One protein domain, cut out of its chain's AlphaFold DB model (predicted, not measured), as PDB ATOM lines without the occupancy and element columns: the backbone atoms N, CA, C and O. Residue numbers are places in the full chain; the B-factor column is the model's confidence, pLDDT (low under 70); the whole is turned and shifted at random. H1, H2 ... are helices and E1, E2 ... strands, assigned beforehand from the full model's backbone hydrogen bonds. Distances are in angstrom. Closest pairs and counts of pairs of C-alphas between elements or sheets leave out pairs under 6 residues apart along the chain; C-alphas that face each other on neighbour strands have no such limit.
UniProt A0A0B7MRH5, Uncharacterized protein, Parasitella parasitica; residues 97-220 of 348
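What this domain is: This is residues 97 to 220 of the 348 residues of an uncharacterized protein of Parasitella parasitica (UniProt A0A0B7MRH5). The model is a long helical hairpin with a small head at one end: H1 and H2 form a V-shaped arm that opens toward residue 97, and the last part of H2 runs into the head. There H2 and H3 make a corner, H5 packs into the angle between them, and the small strand hairpin E1 and E2 packs on residues 148 to 154 of H3, mainly through E1, while H4 follows E2 and long unnamed stretches complete the head. The printed part has 124 residues with five named helices and two named strands, in the order H1, H2, H3, E1, E2, H4, H5; the sheet, in the order E1 - E2, is antiparallel, and the class is mostly helix. The whole is only just loose, close to compact, with a radius of gyration of the C-alphas of 17.0 A, and the arm makes the length in its spans of 53 by 27 by 23 A.

How they stand to each other: H1, residues 97 to 115, and H2, residues 119 to 146, are a helical hairpin: they touch at a shallow tilt of 30 degrees, opposite ways. The closest C-alphas are those of Ser 113 and Val 122, 6.0 A apart, and H1 and H2 touch with residues 105 to 113 of H1 and residues 122 to 129 of H2 alone. H2 is the hub, touching three other helices. With residues 139 to 143 alone it touches H3, residues 148 to 160, about perpendicular at 71 degrees, only just past steep; the closest C-alphas are those of Ala 142 and Ala 151, 5.5 A apart. E1, residues 173 to 176, comes closest to H3 at the C-alphas of Cys 176 and Ala 150, 5.4 A apart. E1 and E2, residues 183 to 186, are a hairpin of antiparallel strands, with 144 degrees between their directions; N 174 and O 185 are within hydrogen-bond range at 2.8 A, and so are N 183 and O 176 at 2.8 A. H4, residues 187 to 192, touches no helix; its closest C-alpha to E1 is that of Ile 187, 6.6 A from that of Lys 173. H5, residues 212 to 218, touches H3 at 71 degrees, about perpendicular but only just, with the C-alphas of Ala 216 and Ala 155 closest at 3.8 A. H5 also touches residues 135 to 142 of H2 at a steep tilt of 50 degrees, opposite ways, the closest C-alphas being those of Ala 218 and His 135, 5.2 A apart. H1 is apart from H3, H4 and H5. Every O i to N i+4 pair is within hydrogen-bond range in H3 and H4, against 14 of 15 in H1, 23 of 24 in H2 and 2 of 3 in H5.

Where its parts are: H1 begins at C-alpha 97, (30.964, -41.830, 7.944), and is 27.4 A long to C-alpha 115. H2, the longest helix, measures 40.6 A from C-alpha 119 to C-alpha 146 at (18.082, -49.632, -6.134). H3 measures 18.3 A from C-alpha 148 to C-alpha 160. E1 and E2 have 4 residues each, H4 has 6, and H5 has 7, ending at C-alpha 218, (9.745, -41.053, 3.910).

The domain as a whole: The two C-alphas farthest apart are those of Thr 117 and Gly 171, at 53.4 A. The printed part has no cut. The links H3 to E1, with 12 residues, and H4 to H5, with 19, are long. The mean pLDDT of the printed part is 77.8; residues 97 to 131 and 199 to 207 are under 70, and the mean over H1 is 52.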
ATOM      1  N   ARG A  97      32.396 -42.075   8.212       41.03
ATOM      2  CA  ARG A  97      30.964 -41.830   7.944       41.03
ATOM      3  C   ARG A  97      30.136 -41.694   9.228       41.03
ATOM      4  O   ARG A  97      29.144 -40.969   9.242       41.03
ATOM      5  N   LYS A  98      30.544 -42.350  10.325       42.62
ATOM      6  CA  LYS A  98      29.908 -42.188  11.644       42.62
ATOM      7  C   LYS A  98      30.261 -40.855  12.300       42.62
ATOM      8  O   LYS A  98      29.359 -40.224  12.841       42.62
ATOM      9  N   SER A  99      31.522 -40.419  12.264       43.09
ATOM     10  CA  SER A  99      31.913 -39.127  12.842       43.09
ATOM     11  C   SER A  99      31.299 -37.965  12.065       43.09
ATOM     12  O   SER A  99      30.729 -37.078  12.688       43.09
ATOM     13  N   GLY A 100      31.270 -38.013  10.727       47.22
ATOM     14  CA  GLY A 100      30.555 -37.024   9.910       47.22
ATOM     15  C   GLY A 100      29.058 -36.933  10.243       47.22
ATOM     16  O   GLY A 100      28.514 -35.840  10.371       47.22
ATOM     17  N   PHE A 101      28.399 -38.073  10.471       48.00
ATOM     18  CA  PHE A 101      26.992 -38.131  10.880       48.00
ATOM     19  C   PHE A 101      26.741 -37.592  12.301       48.00
ATOM     20  O   PHE A 101      25.747 -36.902  12.530       48.00
ATOM     21  N   VAL A 102      27.636 -37.872  13.258       49.31
ATOM     22  CA  VAL A 102      27.563 -37.311  14.620       49.31
ATOM     23  C   VAL A 102      27.837 -35.805  14.607       49.31
ATOM     24  O   VAL A 102      27.103 -35.057  15.246       49.31
ATOM     25  N   ASN A 103      28.805 -35.340  13.817       51.47
ATOM     26  CA  ASN A 103      29.088 -33.915  13.654       51.47
ATOM     27  C   ASN A 103      27.887 -33.184  13.035       51.47
ATOM     28  O   ASN A 103      27.471 -32.167  13.571       51.47
ATOM     29  N   TYR A 104      27.247 -33.742  11.999       55.28
ATOM     30  CA  TYR A 104      26.001 -33.198  11.439       55.28
ATOM     31  C   TYR A 104      24.862 -33.133  12.475       55.28
ATOM     32  O   TYR A 104      24.092 -32.172  12.509       55.28
ATOM     33  N   LEU A 105      24.757 -34.142  13.349       53.88
ATOM     34  CA  LEU A 105      23.820 -34.151  14.476       53.88
ATOM     35  C   LEU A 105      24.090 -33.014  15.469       53.88
ATOM     36  O   LEU A 105      23.138 -32.363  15.904       53.88
ATOM     37  N   MET A 106      25.359 -32.775  15.811       57.66
ATOM     38  CA  MET A 106      25.761 -31.715  16.739       57.66
ATOM     39  C   MET A 106      25.629 -30.327  16.107       57.66
ATOM     40  O   MET A 106      24.954 -29.486  16.681       57.66
ATOM     41  N   GLU A 107      26.106 -30.107  14.879       59.44
ATOM     42  CA  GLU A 107      25.899 -28.854  14.135       59.44
ATOM     43  C   GLU A 107      24.410 -28.497  14.014       59.44
ATOM     44  O   GLU A 107      24.020 -27.345  14.219       59.44
ATOM     45  N   ALA A 108      23.549 -29.483  13.730       53.47
ATOM     46  CA  ALA A 108      22.106 -29.277  13.715       53.47
ATOM     47  C   ALA A 108      21.563 -28.920  15.109       53.47
ATOM     48  O   ALA A 108      20.732 -28.020  15.221       53.47
ATOM     49  N   PHE A 109      22.015 -29.596  16.169       57.66
ATOM     50  CA  PHE A 109      21.580 -29.336  17.543       57.66
ATOM     51  C   PHE A 109      22.042 -27.967  18.067       57.66
ATOM     52  O   PHE A 109      21.232 -27.232  18.631       57.66
ATOM     53  N   ASP A 110      23.295 -27.591  17.830       60.28
ATOM     54  CA  ASP A 110      23.905 -26.339  18.282       60.28
ATOM     55  C   ASP A 110      23.325 -25.142  17.522       60.28
ATOM     56  O   ASP A 110      22.913 -24.153  18.130       60.28
ATOM     57  N   SER A 111      23.174 -25.268  16.198       54.97
ATOM     58  CA  SER A 111      22.496 -24.271  15.360       54.97
ATOM     59  C   SER A 111      21.056 -24.028  15.821       54.97
ATOM     60  O   SER A 111      20.610 -22.881  15.900       54.97
ATOM     61  N   LEU A 112      20.324 -25.081  16.199       51.31
ATOM     62  CA  LEU A 112      18.964 -24.952  16.725       51.31
ATOM     63  C   LEU A 112      18.954 -24.372  18.152       51.31
ATOM     64  O   LEU A 112      18.135 -23.502  18.444       51.31
ATOM     65  N   SER A 113      19.875 -24.790  19.021       53.03
ATOM     66  CA  SER A 113      19.975 -24.313  20.408       53.03
ATOM     67  C   SER A 113      20.343 -22.829  20.492       53.03
ATOM     68  O   SER A 113      19.766 -22.101  21.299       53.03
ATOM     69  N   ALA A 114      21.202 -22.342  19.592       58.94
ATOM     70  CA  ALA A 114      21.553 -20.925  19.476       58.94
ATOM     71  C   ALA A 114      20.368 -20.016  19.079       58.94
ATOM     72  O   ALA A 114      20.397 -18.817  19.352       58.94
ATOM     73  N   HIS A 115      19.319 -20.566  18.454       49.16
ATOM     74  CA  HIS A 115      18.161 -19.806  17.961       49.16
ATOM     75  C   HIS A 115      16.897 -19.940  18.830       49.16
ATOM     76  O   HIS A 115      15.913 -19.239  18.580       49.16
ATOM     77  N   PHE A 116      16.884 -20.816  19.843       53.38
ATOM     78  CA  PHE A 116      15.671 -21.154  20.595       53.38
ATOM     79  C   PHE A 116      15.845 -21.051  22.115       53.38
ATOM     80  O   PHE A 116      16.194 -22.006  22.799       53.38
ATOM     81  N   THR A 117      15.462 -19.899  22.671       57.03
ATOM     82  CA  THR A 117      15.556 -19.561  24.106       57.03
ATOM     83  C   THR A 117      14.581 -20.304  25.035       57.03
ATOM     84  O   THR A 117      14.478 -19.960  26.211       57.03
ATOM     85  N   SER A 118      13.841 -21.314  24.554       63.56
ATOM     86  CA  SER A 118      12.926 -22.100  25.393       63.56
ATOM     87  C   SER A 118      13.125 -23.604  25.229       63.56
ATOM     88  O   SER A 118      13.242 -24.126  24.119       63.56
ATOM     89  N   VAL A 119      13.075 -24.321  26.356       59.06
ATOM     90  CA  VAL A 119      13.217 -25.787  26.425       59.06
ATOM     91  C   VAL A 119      12.227 -26.498  25.493       59.06
ATOM     92  O   VAL A 119      12.577 -27.483  24.853       59.06
ATOM     93  N   GLN A 120      11.006 -25.971  25.350       56.75
ATOM     94  CA  GLN A 120       9.982 -26.530  24.457       56.75
ATOM     95  C   GLN A 120      10.352 -26.403  22.973       56.75
ATOM     96  O   GLN A 120      10.007 -27.276  22.173       56.75
ATOM     97  N   ALA A 121      11.049 -25.327  22.598       55.66
ATOM     98  CA  ALA A 121      11.505 -25.101  21.235       55.66
ATOM     99  C   ALA A 121      12.748 -25.949  20.906       55.66
ATOM    100  O   ALA A 121      12.790 -26.527  19.823       55.66
ATOM    101  N   VAL A 122      13.676 -26.146  21.853       58.03
ATOM    102  CA  VAL A 122      14.802 -27.096  21.706       58.03
ATOM    103  C   VAL A 122      14.307 -28.551  21.622       58.03
ATOM    104  O   VAL A 122      14.704 -29.296  20.724       58.03
ATOM    105  N   ASP A 123      13.362 -28.957  22.476       60.47
ATOM    106  CA  ASP A 123      12.691 -30.269  22.423       60.47
ATOM    107  C   ASP A 123      11.934 -30.464  21.090       60.47
ATOM    108  O   ASP A 123      11.984 -31.526  20.465       60.47
ATOM    109  N   LEU A 124      11.255 -29.433  20.567       60.88
ATOM    110  CA  LEU A 124      10.697 -29.480  19.211       60.88
ATOM    111  C   LEU A 124      11.793 -29.664  18.151       60.88
ATOM    112  O   LEU A 124      11.690 -30.591  17.350       60.88
ATOM    113  N   ALA A 125      12.835 -28.838  18.180       61.00
ATOM    114  CA  ALA A 125      13.924 -28.815  17.214       61.00
ATOM    115  C   ALA A 125      14.683 -30.152  17.129       61.00
ATOM    116  O   ALA A 125      14.795 -30.731  16.047       61.00
ATOM    117  N   THR A 126      15.080 -30.720  18.271       64.44
ATOM    118  CA  THR A 126      15.745 -32.035  18.366       64.44
ATOM    119  C   THR A 126      14.882 -33.144  17.752       64.44
ATOM    120  O   THR A 126      15.354 -33.980  16.977       64.44
ATOM    121  N   ARG A 127      13.564 -33.120  18.007       65.00
ATOM    122  CA  ARG A 127      12.605 -34.076  17.423       65.00
ATOM    123  C   ARG A 127      12.323 -33.845  15.936       65.00
ATOM    124  O   ARG A 127      11.765 -34.744  15.303       65.00
ATOM    125  N   VAL A 128      12.659 -32.680  15.377       65.31
ATOM    126  CA  VAL A 128      12.663 -32.439  13.924       65.31
ATOM    127  C   VAL A 128      13.936 -33.016  13.314       65.31
ATOM    128  O   VAL A 128      13.828 -33.827  12.396       65.31
ATOM    129  N   ALA A 129      15.109 -32.672  13.858       67.56
ATOM    130  CA  ALA A 129      16.408 -33.162  13.396       67.56
ATOM    131  C   ALA A 129      16.451 -34.699  13.343       67.56
ATOM    132  O   ALA A 129      16.621 -35.272  12.270       67.56
ATOM    133  N   HIS A 130      16.136 -35.375  14.455       67.88
ATOM    134  CA  HIS A 130      16.107 -36.842  14.529       67.88
ATOM    135  C   HIS A 130      15.132 -37.495  13.522       67.88
ATOM    136  O   HIS A 130      15.353 -38.616  13.067       67.88
ATOM    137  N   ARG A 131      14.032 -36.818  13.145       69.44
ATOM    138  CA  ARG A 131      13.087 -37.339  12.135       69.44
ATOM    139  C   ARG A 131      13.549 -37.121  10.702       69.44
ATOM    140  O   ARG A 131      13.212 -37.963   9.876       69.44
ATOM    141  N   ARG A 132      14.261 -36.025  10.417       71.25
ATOM    142  CA  ARG A 132      14.923 -35.806   9.122       71.25
ATOM    143  C   ARG A 132      15.967 -36.888   8.921       71.25
ATOM    144  O   ARG A 132      15.761 -37.750   8.089       71.25
ATOM    145  N   ILE A 133      16.904 -36.996   9.855       71.19
ATOM    146  CA  ILE A 133      17.924 -38.048   9.911       71.19
ATOM    147  C   ILE A 133      17.359 -39.463   9.692       71.19
ATOM    148  O   ILE A 133      17.859 -40.198   8.847       71.19
ATOM    149  N   TYR A 134      16.282 -39.851  10.387       74.31
ATOM    150  CA  TYR A 134      15.668 -41.168  10.167       74.31
ATOM    151  C   TYR A 134      15.028 -41.322   8.772       74.31
ATOM    152  O   TYR A 134      15.073 -42.404   8.189       74.31
ATOM    153  N   HIS A 135      14.417 -40.261   8.236       78.75
ATOM    154  CA  HIS A 135      13.930 -40.218   6.854       78.75
ATOM    155  C   HIS A 135      15.097 -40.350   5.867       78.75
ATOM    156  O   HIS A 135      15.039 -41.192   4.974       78.75
ATOM    157  N   ASP A 136      16.159 -39.572   6.063       80.00
ATOM    158  CA  ASP A 136      17.302 -39.457   5.163       80.00
ATOM    159  C   ASP A 136      18.035 -40.799   5.065       80.00
ATOM    160  O   ASP A 136      18.188 -41.303   3.960       80.00
ATOM    161  N   ILE A 137      18.302 -41.472   6.192       83.62
ATOM    162  CA  ILE A 137      18.848 -42.845   6.228       83.62
ATOM    163  C   ILE A 137      17.965 -43.839   5.447       83.62
ATOM    164  O   ILE A 137      18.472 -44.725   4.759       83.62
ATOM    165  N   VAL A 138      16.633 -43.727   5.539       85.62
ATOM    166  CA  VAL A 138      15.697 -44.621   4.825       85.62
ATOM    167  C   VAL A 138      15.676 -44.342   3.317       85.62
ATOM    168  O   VAL A 138      15.517 -45.285   2.538       85.62
ATOM    169  N   VAL A 139      15.832 -43.083   2.895       88.62
ATOM    170  CA  VAL A 139      15.903 -42.702   1.474       88.62
ATOM    171  C   VAL A 139      17.274 -43.037   0.892       88.62
ATOM    172  O   VAL A 139      17.335 -43.759  -0.098       88.62
ATOM    173  N   GLU A 140      18.361 -42.602   1.532       88.75
ATOM    174  CA  GLU A 140      19.753 -42.901   1.168       88.75
ATOM    175  C   GLU A 140      19.951 -44.407   0.986       88.75
ATOM    176  O   GLU A 140      20.410 -44.847  -0.066       88.75
ATOM    177  N   LYS A 141      19.503 -45.222   1.951       88.69
ATOM    178  CA  LYS A 141      19.650 -46.678   1.859       88.69
ATOM    179  C   LYS A 141      18.806 -47.308   0.753       88.69
ATOM    180  O   LYS A 141      19.196 -48.337   0.207       88.69
ATOM    181  N   ALA A 142      17.668 -46.719   0.392       90.94
ATOM    182  CA  ALA A 142      16.922 -47.158  -0.784       90.94
ATOM    183  C   ALA A 142      17.651 -46.762  -2.084       90.94
ATOM    184  O   ALA A 142      17.763 -47.588  -2.989       90.94
ATOM    185  N   THR A 143      18.207 -45.552  -2.153       93.19
ATOM    186  CA  THR A 143      18.985 -45.060  -3.299       93.19
ATOM    187  C   THR A 143      20.276 -45.864  -3.515       93.19
ATOM    188  O   THR A 143      20.523 -46.287  -4.638       93.19
ATOM    189  N   GLU A 144      21.034 -46.195  -2.464       92.50
ATOM    190  CA  GLU A 144      22.188 -47.117  -2.526       92.50
ATOM    191  C   GLU A 144      21.792 -48.476  -3.130       92.50
ATOM    192  O   GLU A 144      22.470 -49.020  -4.000       92.50
ATOM    193  N   LEU A 145      20.674 -49.049  -2.671       92.62
ATOM    194  CA  LEU A 145      20.280 -50.408  -3.041       92.62
ATOM    195  C   LEU A 145      19.677 -50.515  -4.447       92.62
ATOM    196  O   LEU A 145      19.927 -51.515  -5.117       92.62
ATOM    197  N   ILE A 146      18.852 -49.552  -4.874       95.00
ATOM    198  CA  ILE A 146      18.082 -49.632  -6.134       95.00
ATOM    199  C   ILE A 146      18.055 -48.342  -6.964       95.00
ATOM    200  O   ILE A 146      17.609 -48.392  -8.108       95.00
ATOM    201  N   GLY A 147      18.541 -47.217  -6.440       95.44
ATOM    202  CA  GLY A 147      18.558 -45.917  -7.118       95.44
ATOM    203  C   GLY A 147      17.359 -45.024  -6.792       95.44
ATOM    204  O   GLY A 147      16.316 -45.498  -6.329       95.44
ATOM    205  N   GLU A 148      17.515 -43.713  -6.999       94.25
ATOM    206  CA  GLU A 148      16.564 -42.695  -6.523       94.25
ATOM    207  C   GLU A 148      15.181 -42.861  -7.168       94.25
ATOM    208  O   GLU A 148      14.160 -42.881  -6.476       94.25
ATOM    209  N   GLU A 149      15.128 -43.054  -8.490       93.25
ATOM    210  CA  GLU A 149      13.855 -43.203  -9.199       93.25
ATOM    211  C   GLU A 149      13.129 -44.490  -8.787       93.25
ATOM    212  O   GLU A 149      11.909 -44.490  -8.599       93.25
ATOM    213  N   ALA A 150      13.867 -45.579  -8.565       94.88
ATOM    214  CA  ALA A 150      13.296 -46.823  -8.067       94.88
ATOM    215  C   ALA A 150      12.780 -46.670  -6.624       94.88
ATOM    216  O   ALA A 150      11.681 -47.137  -6.315       94.88
ATOM    217  N   ALA A 151      13.511 -45.966  -5.752       95.00
ATOM    218  CA  ALA A 151      13.084 -45.649  -4.387       95.00
ATOM    219  C   ALA A 151      11.812 -44.775  -4.371       95.00
ATOM    220  O   ALA A 151      10.850 -45.082  -3.656       95.00
ATOM    221  N   ARG A 152      11.751 -43.751  -5.232       94.69
ATOM    222  CA  ARG A 152      10.572 -42.898  -5.450       94.69
ATOM    223  C   ARG A 152       9.371 -43.711  -5.938       94.69
ATOM    224  O   ARG A 152       8.270 -43.584  -5.394       94.69
ATOM    225  N   GLN A 153       9.573 -44.608  -6.905       94.06
ATOM    226  CA  GLN A 153       8.528 -45.517  -7.382       94.06
ATOM    227  C   GLN A 153       8.084 -46.519  -6.299       94.06
ATOM    228  O   GLN A 153       6.888 -46.800  -6.197       94.06
ATOM    229  N   LEU A 154       8.976 -47.001  -5.423       94.06
ATOM    230  CA  LEU A 154       8.590 -47.827  -4.272       94.06
ATOM    231  C   LEU A 154       7.750 -47.071  -3.239       94.06
ATOM    232  O   LEU A 154       6.808 -47.652  -2.696       94.06
ATOM    233  N   ALA A 155       8.021 -45.788  -2.992       93.75
ATOM    234  CA  ALA A 155       7.176 -44.957  -2.134       93.75
ATOM    235  C   ALA A 155       5.760 -44.781  -2.712       93.75
ATOM    236  O   ALA A 155       4.765 -44.871  -1.980       93.75
ATOM    237  N   ILE A 156       5.654 -44.618  -4.037       93.62
ATOM    238  CA  ILE A 156       4.377 -44.606  -4.764       93.62
ATOM    239  C   ILE A 156       3.673 -45.966  -4.608       93.62
ATOM    240  O   ILE A 156       2.523 -46.007  -4.173       93.62
ATOM    241  N   VAL A 157       4.347 -47.094  -4.861       92.81
ATOM    242  CA  VAL A 157       3.766 -48.443  -4.692       92.81
ATOM    243  C   VAL A 157       3.288 -48.683  -3.252       92.81
ATOM    244  O   VAL A 157       2.136 -49.077  -3.052       92.81
ATOM    245  N   GLY A 158       4.114 -48.389  -2.245       91.19
ATOM    246  CA  GLY A 158       3.775 -48.567  -0.827       91.19
ATOM    247  C   GLY A 158       2.600 -47.701  -0.350       91.19
ATOM    248  O   GLY A 158       1.860 -48.108   0.549       91.19
ATOM    249  N   SER A 159       2.384 -46.547  -0.989       91.19
ATOM    250  CA  SER A 159       1.241 -45.654  -0.746       91.19
ATOM    251  C   SER A 159      -0.035 -46.088  -1.482       91.19
ATOM    252  O   SER A 159      -1.128 -46.026  -0.924       91.19
ATOM    253  N   ILE A 160       0.088 -46.523  -2.742       89.69
ATOM    254  CA  ILE A 160      -1.038 -46.707  -3.679       89.69
ATOM    255  C   ILE A 160      -1.568 -48.152  -3.716       89.69
ATOM    256  O   ILE A 160      -2.770 -48.379  -3.885       89.69
ATOM    257  N   GLN A 161      -0.683 -49.137  -3.559       87.62
ATOM    258  CA  GLN A 161      -1.014 -50.567  -3.503       87.62
ATOM    259  C   GLN A 161      -1.005 -51.112  -2.061       87.62
ATOM    260  O   GLN A 161      -1.712 -52.081  -1.745       87.62
ATOM    261  N   GLY A 162      -0.250 -50.457  -1.176       85.75
ATOM    262  CA  GLY A 162      -0.072 -50.827   0.224       85.75
ATOM    263  C   GLY A 162       1.242 -51.566   0.486       85.75
ATOM    264  O   GLY A 162       2.056 -51.783  -0.405       85.75
ATOM    265  N   VAL A 163       1.452 -51.949   1.745       84.19
ATOM    266  CA  VAL A 163       2.793 -52.274   2.275       84.19
ATOM    267  C   VAL A 163       3.080 -53.770   2.465       84.19
ATOM    268  O   VAL A 163       4.144 -54.137   2.948       84.19
ATOM    269  N   ASN A 164       2.130 -54.642   2.121       83.62
ATOM    270  CA  ASN A 164       2.271 -56.101   2.194       83.62
ATOM    271  C   ASN A 164       2.533 -56.632   0.779       83.62
ATOM    272  O   ASN A 164       1.625 -56.583  -0.054       83.62
ATOM    273  N   THR A 165       3.742 -57.128   0.495       84.44
ATOM    274  CA  THR A 165       4.152 -57.457  -0.886       84.44
ATOM    275  C   THR A 165       3.360 -58.622  -1.489       84.44
ATOM    276  O   THR A 165       3.218 -58.713  -2.707       84.44
ATOM    277  N   ASN A 166       2.756 -59.470  -0.654       84.12
ATOM    278  CA  ASN A 166       1.872 -60.561  -1.071       84.12
ATOM    279  C   ASN A 166       0.442 -60.090  -1.405       84.12
ATOM    280  O   ASN A 166      -0.389 -60.892  -1.819       84.12
ATOM    281  N   LYS A 167       0.139 -58.790  -1.253       84.75
ATOM    282  CA  LYS A 167      -1.161 -58.175  -1.582       84.75
ATOM    283  C   LYS A 167      -1.052 -56.992  -2.560       84.75
ATOM    284  O   LYS A 167      -2.000 -56.208  -2.648       84.75
ATOM    285  N   ILE A 168       0.067 -56.843  -3.271       88.19
ATOM    286  CA  ILE A 168       0.288 -55.818  -4.310       88.19
ATOM    287  C   ILE A 168       0.595 -56.470  -5.661       88.19
ATOM    288  O   ILE A 168       0.940 -57.650  -5.725       88.19
ATOM    289  N   ASN A 169       0.520 -55.702  -6.749       88.44
ATOM    290  CA  ASN A 169       0.963 -56.173  -8.061       88.44
ATOM    291  C   ASN A 169       2.497 -56.375  -8.101       88.44
ATOM    292  O   ASN A 169       3.244 -55.445  -8.406       88.44
ATOM    293  N   LYS A 170       2.966 -57.609  -7.849       88.19
ATOM    294  CA  LYS A 170       4.393 -57.980  -7.944       88.19
ATOM    295  C   LYS A 170       4.980 -57.842  -9.369       88.19
ATOM    296  O   LYS A 170       6.197 -57.875  -9.523       88.19
ATOM    297  N   GLY A 171       4.149 -57.668 -10.403       90.75
ATOM    298  CA  GLY A 171       4.564 -57.489 -11.802       90.75
ATOM    299  C   GLY A 171       4.932 -56.055 -12.210       90.75
ATOM    300  O   GLY A 171       5.367 -55.854 -13.343       90.75
ATOM    301  N   ILE A 172       4.778 -55.062 -11.321       91.06
ATOM    302  CA  ILE A 172       5.253 -53.686 -11.562       91.06
ATOM    303  C   ILE A 172       6.768 -53.721 -11.816       91.06
ATOM    304  O   ILE A 172       7.503 -54.357 -11.059       91.06
ATOM    305  N   LYS A 173       7.217 -53.057 -12.890       93.75
ATOM    306  CA  LYS A 173       8.622 -52.979 -13.315       93.75
ATOM    307  C   LYS A 173       9.189 -51.601 -12.995       93.75
ATOM    308  O   LYS A 173       8.689 -50.620 -13.536       93.75
ATOM    309  N   LEU A 174      10.239 -51.561 -12.187       93.44
ATOM    310  CA  LEU A 174      11.037 -50.368 -11.910       93.44
ATOM    311  C   LEU A 174      12.240 -50.341 -12.860       93.44
ATOM    312  O   LEU A 174      12.688 -51.402 -13.309       93.44
ATOM    313  N   MET A 175      12.776 -49.159 -13.153       95.19
ATOM    314  CA  MET A 175      14.163 -49.046 -13.608       95.19
ATOM    315  C   MET A 175      15.017 -48.818 -12.368       95.19
ATOM    316  O   MET A 175      14.746 -47.867 -11.644       95.19
ATOM    317  N   CYS A 176      15.985 -49.695 -12.118       95.81
ATOM    318  CA  CYS A 176      16.904 -49.568 -10.995       95.81
ATOM    319  C   CYS A 176      18.302 -49.191 -11.505       95.81
ATOM    320  O   CYS A 176      18.766 -49.741 -12.507       95.81
ATOM    321  N   ASP A 177      18.963 -48.266 -10.823       95.44
ATOM    322  CA  ASP A 177      20.286 -47.738 -11.170       95.44
ATOM    323  C   ASP A 177      21.248 -47.627  -9.970       95.44
ATOM    324  O   ASP A 177      22.436 -47.386 -10.174       95.44
ATOM    325  N   GLY A 178      20.789 -47.925  -8.748       93.12
ATOM    326  CA  GLY A 178      21.623 -47.976  -7.535       93.12
ATOM    327  C   GLY A 178      22.654 -49.112  -7.512       93.12
ATOM    328  O   GLY A 178      22.498 -50.131  -8.186       93.12
ATOM    329  N   GLU A 179      23.688 -48.939  -6.682       92.12
ATOM    330  CA  GLU A 179      24.956 -49.694  -6.630       92.12
ATOM    331  C   GLU A 179      24.835 -51.225  -6.639       92.12
ATOM    332  O   GLU A 179      25.754 -51.915  -7.076       92.12
ATOM    333  N   LYS A 180      23.737 -51.782  -6.112       90.94
ATOM    334  CA  LYS A 180      23.575 -53.241  -5.939       90.94
ATOM    335  C   LYS A 180      22.551 -53.859  -6.875       90.94
ATOM    336  O   LYS A 180      22.476 -55.084  -6.977       90.94
ATOM    337  N   VAL A 181      21.736 -53.043  -7.542       93.69
ATOM    338  CA  VAL A 181      20.638 -53.523  -8.378       93.69
ATOM    339  C   VAL A 181      20.458 -52.607  -9.581       93.69
ATOM    340  O   VAL A 181      19.721 -51.629  -9.533       93.69
ATOM    341  N   HIS A 182      21.053 -53.001 -10.704       94.75
ATOM    342  CA  HIS A 182      20.909 -52.290 -11.974       94.75
ATOM    343  C   HIS A 182      19.868 -52.925 -12.910       94.75
ATOM    344  O   HIS A 182      19.608 -54.136 -12.882       94.75
ATOM    345  N   GLY A 183      19.327 -52.105 -13.808       94.69
ATOM    346  CA  GLY A 183      18.431 -52.492 -14.892       94.69
ATOM    347  C   GLY A 183      16.968 -52.655 -14.476       94.69
ATOM    348  O   GLY A 183      16.550 -52.351 -13.360       94.69
ATOM    349  N   LYS A 184      16.148 -53.143 -15.411       95.94
ATOM    350  CA  LYS A 184      14.691 -53.208 -15.238       95.94
ATOM    351  C   LYS A 184      14.269 -54.421 -14.401       95.94
ATOM    352  O   LYS A 184      14.234 -55.540 -14.916       95.94
ATOM    353  N   LYS A 185      13.920 -54.214 -13.128       96.38
ATOM    354  CA  LYS A 185      13.502 -55.276 -12.189       96.38
ATOM    355  C   LYS A 185      12.009 -55.202 -11.879       96.38
ATOM    356  O   LYS A 185      11.415 -54.129 -11.844       96.38
ATOM    357  N   THR A 186      11.390 -56.349 -11.623       95.62
ATOM    358  CA  THR A 186      10.030 -56.417 -11.063       95.62
ATOM    359  C   THR A 186      10.044 -56.345  -9.539       95.62
ATOM    360  O   THR A 186      10.992 -56.805  -8.904       95.62
ATOM    361  N   ILE A 187       8.946 -55.874  -8.940       93.38
ATOM    362  CA  ILE A 187       8.705 -56.001  -7.491       93.38
ATOM    363  C   ILE A 187       8.862 -57.461  -7.029       93.38
ATOM    364  O   ILE A 187       9.398 -57.690  -5.949       93.38
ATOM    365  N   LYS A 188       8.457 -58.451  -7.846       94.06
ATOM    366  CA  LYS A 188       8.710 -59.872  -7.564       94.06
ATOM    367  C   LYS A 188      10.206 -60.144  -7.400       94.06
ATOM    368  O   LYS A 188      10.611 -60.585  -6.339       94.06
ATOM    369  N   GLN A 189      11.022 -59.815  -8.403       95.44
ATOM    370  CA  GLN A 189      12.470 -60.055  -8.367       95.44
ATOM    371  C   GLN A 189      13.157 -59.338  -7.199       95.44
ATOM    372  O   GLN A 189      14.037 -59.913  -6.581       95.44
ATOM    373  N   LEU A 190      12.743 -58.117  -6.852       94.44
ATOM    374  CA  LEU A 190      13.321 -57.382  -5.718       94.44
ATOM    375  C   LEU A 190      12.971 -58.007  -4.354       94.44
ATOM    376  O   LEU A 190      13.752 -57.891  -3.412       94.44
ATOM    377  N   VAL A 191      11.825 -58.685  -4.249       92.31
ATOM    378  CA  VAL A 191      11.454 -59.496  -3.079       92.31
ATOM    379  C   VAL A 191      12.189 -60.840  -3.089       92.31
ATOM    380  O   VAL A 191      12.812 -61.195  -2.095       92.31
ATOM    381  N   ASP A 192      12.180 -61.550  -4.221       91.75
ATOM    382  CA  ASP A 192      12.850 -62.844  -4.405       91.75
ATOM    383  C   ASP A 192      14.380 -62.730  -4.178       91.75
ATOM    384  O   ASP A 192      15.008 -63.660  -3.682       91.75
ATOM    385  N   SER A 193      14.985 -61.573  -4.490       90.50
ATOM    386  CA  SER A 193      16.393 -61.229  -4.213       90.50
ATOM    387  C   SER A 193      16.629 -60.597  -2.831       90.50
ATOM    388  O   SER A 193      17.716 -60.087  -2.577       90.50
ATOM    389  N   ASN A 194      15.635 -60.612  -1.933       89.00
ATOM    390  CA  ASN A 194      15.733 -60.150  -0.541       89.00
ATOM    391  C   ASN A 194      16.101 -58.653  -0.366       89.00
ATOM    392  O   ASN A 194      16.550 -58.254   0.707       89.00
ATOM    393  N   ILE A 195      15.893 -57.819  -1.396       91.44
ATOM    394  CA  ILE A 195      16.145 -56.362  -1.383       91.44
ATOM    395  C   ILE A 195      14.950 -55.608  -0.784       91.44
ATOM    396  O   ILE A 195      15.122 -54.669  -0.008       91.44
ATOM    397  N   ILE A 196      13.727 -56.027  -1.121       90.25
ATOM    398  CA  ILE A 196      12.483 -55.547  -0.506       90.25
ATOM    399  C   ILE A 196      12.003 -56.601   0.488       90.25
ATOM    400  O   ILE A 196      11.847 -57.767   0.129       90.25
ATOM    401  N   SER A 197      11.711 -56.198   1.725       86.75
ATOM    402  CA  SER A 197      11.192 -57.133   2.729       86.75
ATOM    403  C   SER A 197       9.762 -57.582   2.384       86.75
ATOM    404  O   SER A 197       8.900 -56.762   2.059       86.75
ATOM    405  N   GLU A 198       9.479 -58.888   2.476       78.38
ATOM    406  CA  GLU A 198       8.137 -59.450   2.228       78.38
ATOM    407  C   GLU A 198       7.052 -58.876   3.148       78.38
ATOM    408  O   GLU A 198       5.865 -58.803   2.805       78.38
ATOM    409  N   ARG A 199       7.470 -58.513   4.359       67.19
ATOM    410  CA  ARG A 199       6.617 -58.118   5.471       67.19
ATOM    411  C   ARG A 199       6.990 -56.691   5.882       67.19
ATOM    412  O   ARG A 199       8.118 -56.237   5.695       67.19
ATOM    413  N   GLY A 200       6.027 -55.954   6.439       60.34
ATOM    414  CA  GLY A 200       6.299 -54.610   6.963       60.34
ATOM    415  C   GLY A 200       7.352 -54.642   8.080       60.34
ATOM    416  O   GLY A 200       7.571 -55.695   8.681       60.34
ATOM    417  N   SER A 201       7.951 -53.489   8.391       55.81
ATOM    418  CA  SER A 201       9.112 -53.293   9.295       55.81
ATOM    419  C   SER A 201       8.928 -53.676  10.784       55.81
ATOM    420  O   SER A 201       9.583 -53.118  11.659       55.81
ATOM    421  N   LYS A 202       7.993 -54.580  11.093       52.34
ATOM    422  CA  LYS A 202       7.794 -55.263  12.384       52.34
ATOM    423  C   LYS A 202       8.334 -56.705  12.377       52.34
ATOM    424  O   LYS A 202       8.419 -57.320  13.430       52.34
ATOM    425  N   TYR A 203       8.620 -57.266  11.201       46.75
ATOM    426  CA  TYR A 203       9.017 -58.676  11.025       46.75
ATOM    427  C   TYR A 203      10.484 -58.865  10.633       46.75
ATOM    428  O   TYR A 203      10.936 -59.990  10.466       46.75
ATOM    429  N   ASP A 204      11.189 -57.761  10.427       55.00
ATOM    430  CA  ASP A 204      12.583 -57.690  10.026       55.00
ATOM    431  C   ASP A 204      13.024 -56.283  10.431       55.00
ATOM    432  O   ASP A 204      12.479 -55.292   9.940       55.00
ATOM    433  N   SER A 205      13.877 -56.219  11.451       52.81
ATOM    434  CA  SER A 205      14.409 -54.994  12.058       52.81
ATOM    435  C   SER A 205      15.721 -54.553  11.408       52.81
ATOM    436  O   SER A 205      16.309 -53.552  11.816       52.81
ATOM    437  N   SER A 206      16.206 -55.292  10.404       60.56
ATOM    438  CA  SER A 206      17.481 -54.995   9.772       60.56
ATOM    439  C   SER A 206      17.331 -53.882   8.732       60.56
ATOM    440  O   SER A 206      16.640 -54.032   7.727       60.56
ATOM    441  N   ASN A 207      18.098 -52.797   8.886       61.59
ATOM    442  CA  ASN A 207      18.250 -51.738   7.870       61.59
ATOM    443  C   ASN A 207      18.985 -52.227   6.589       61.59
ATOM    444  O   ASN A 207      19.585 -51.443   5.858       61.59
ATOM    445  N   LYS A 208      18.985 -53.542   6.329       74.38
ATOM    446  CA  LYS A 208      19.551 -54.194   5.143       74.38
ATOM    447  C   LYS A 208      18.557 -54.234   3.975       74.38
ATOM    448  O   LYS A 208      18.989 -54.487   2.855       74.38
ATOM    449  N   LYS A 209      17.257 -54.016   4.223       87.31
ATOM    450  CA  LYS A 209      16.183 -54.162   3.227       87.31
ATOM    451  C   LYS A 209      15.267 -52.948   3.179       87.31
ATOM    452  O   LYS A 209      15.047 -52.261   4.173       87.31
ATOM    453  N   ILE A 210      14.662 -52.731   2.019       88.38
ATOM    454  CA  ILE A 210      13.680 -51.671   1.813       88.38
ATOM    455  C   ILE A 210      12.309 -52.160   2.290       88.38
ATOM    456  O   ILE A 210      11.771 -53.154   1.797       88.38
ATOM    457  N   HIS A 211      11.704 -51.429   3.225       89.12
ATOM    458  CA  HIS A 211      10.338 -51.685   3.680       89.12
ATOM    459  C   HIS A 211       9.370 -50.693   3.040       89.12
ATOM    460  O   HIS A 211       9.474 -49.485   3.263       89.12
ATOM    461  N   LEU A 212       8.365 -51.200   2.319       89.38
ATOM    462  CA  LEU A 212       7.366 -50.369   1.632       89.38
ATOM    463  C   LEU A 212       6.625 -49.399   2.568       89.38
ATOM    464  O   LEU A 212       6.205 -48.335   2.125       89.38
ATOM    465  N   ASN A 213       6.468 -49.731   3.855       84.88
ATOM    466  CA  ASN A 213       5.856 -48.825   4.831       84.88
ATOM    467  C   ASN A 213       6.776 -47.683   5.284       84.88
ATOM    468  O   ASN A 213       6.258 -46.638   5.663       84.88
ATOM    469  N   LEU A 214       8.099 -47.877   5.260       86.25
ATOM    470  CA  LEU A 214       9.067 -46.855   5.653       86.25
ATOM    471  C   LEU A 214       9.330 -45.905   4.485       86.25
ATOM    472  O   LEU A 214       9.105 -44.709   4.632       86.25
ATOM    473  N   ILE A 215       9.669 -46.424   3.299       90.25
ATOM    474  CA  ILE A 215       9.963 -45.578   2.129       90.25
ATOM    475  C   ILE A 215       8.738 -44.765   1.667       90.25
ATOM    476  O   ILE A 215       8.875 -43.610   1.282       90.25
ATOM    477  N   ALA A 216       7.515 -45.294   1.809       90.31
ATOM    478  CA  ALA A 216       6.287 -44.535   1.550       90.31
ATOM    479  C   ALA A 216       5.978 -43.455   2.607       90.31
ATOM    480  O   ALA A 216       5.278 -42.492   2.304       90.31
ATOM    481  N   ALA A 217       6.458 -43.614   3.847       84.75
ATOM    482  CA  ALA A 217       6.350 -42.590   4.890       84.75
ATOM    483  C   ALA A 217       7.498 -41.563   4.823       84.75
ATOM    484  O   ALA A 217       7.330 -40.441   5.297       84.75
ATOM    485  N   ALA A 218       8.630 -41.939   4.217       87.00
ATOM    486  CA  ALA A 218       9.745 -41.053   3.910       87.00
ATOM    487  C   ALA A 218       9.475 -40.202   2.656       87.00
ATOM    488  O   ALA A 218       9.659 -39.001   2.695       87.00
ATOM    489  N   ILE A 219       8.921 -40.759   1.574       91.00
ATOM    490  CA  ILE A 219       8.623 -39.987   0.352       91.00
ATOM    491  C   ILE A 219       7.099 -39.876   0.115       91.00
ATOM    492  O   ILE A 219       6.595 -40.262  -0.946       91.00
ATOM    493  N   PRO A 220       6.306 -39.344   1.076       90.62
ATOM    494  CA  PRO A 220       4.851 -39.310   0.965       90.62
ATOM    495  C   PRO A 220       4.401 -38.406  -0.185       90.62
ATOM    496  O   PRO A 220       3.372 -38.669  -0.799       90.62
TER     497      PRO A 220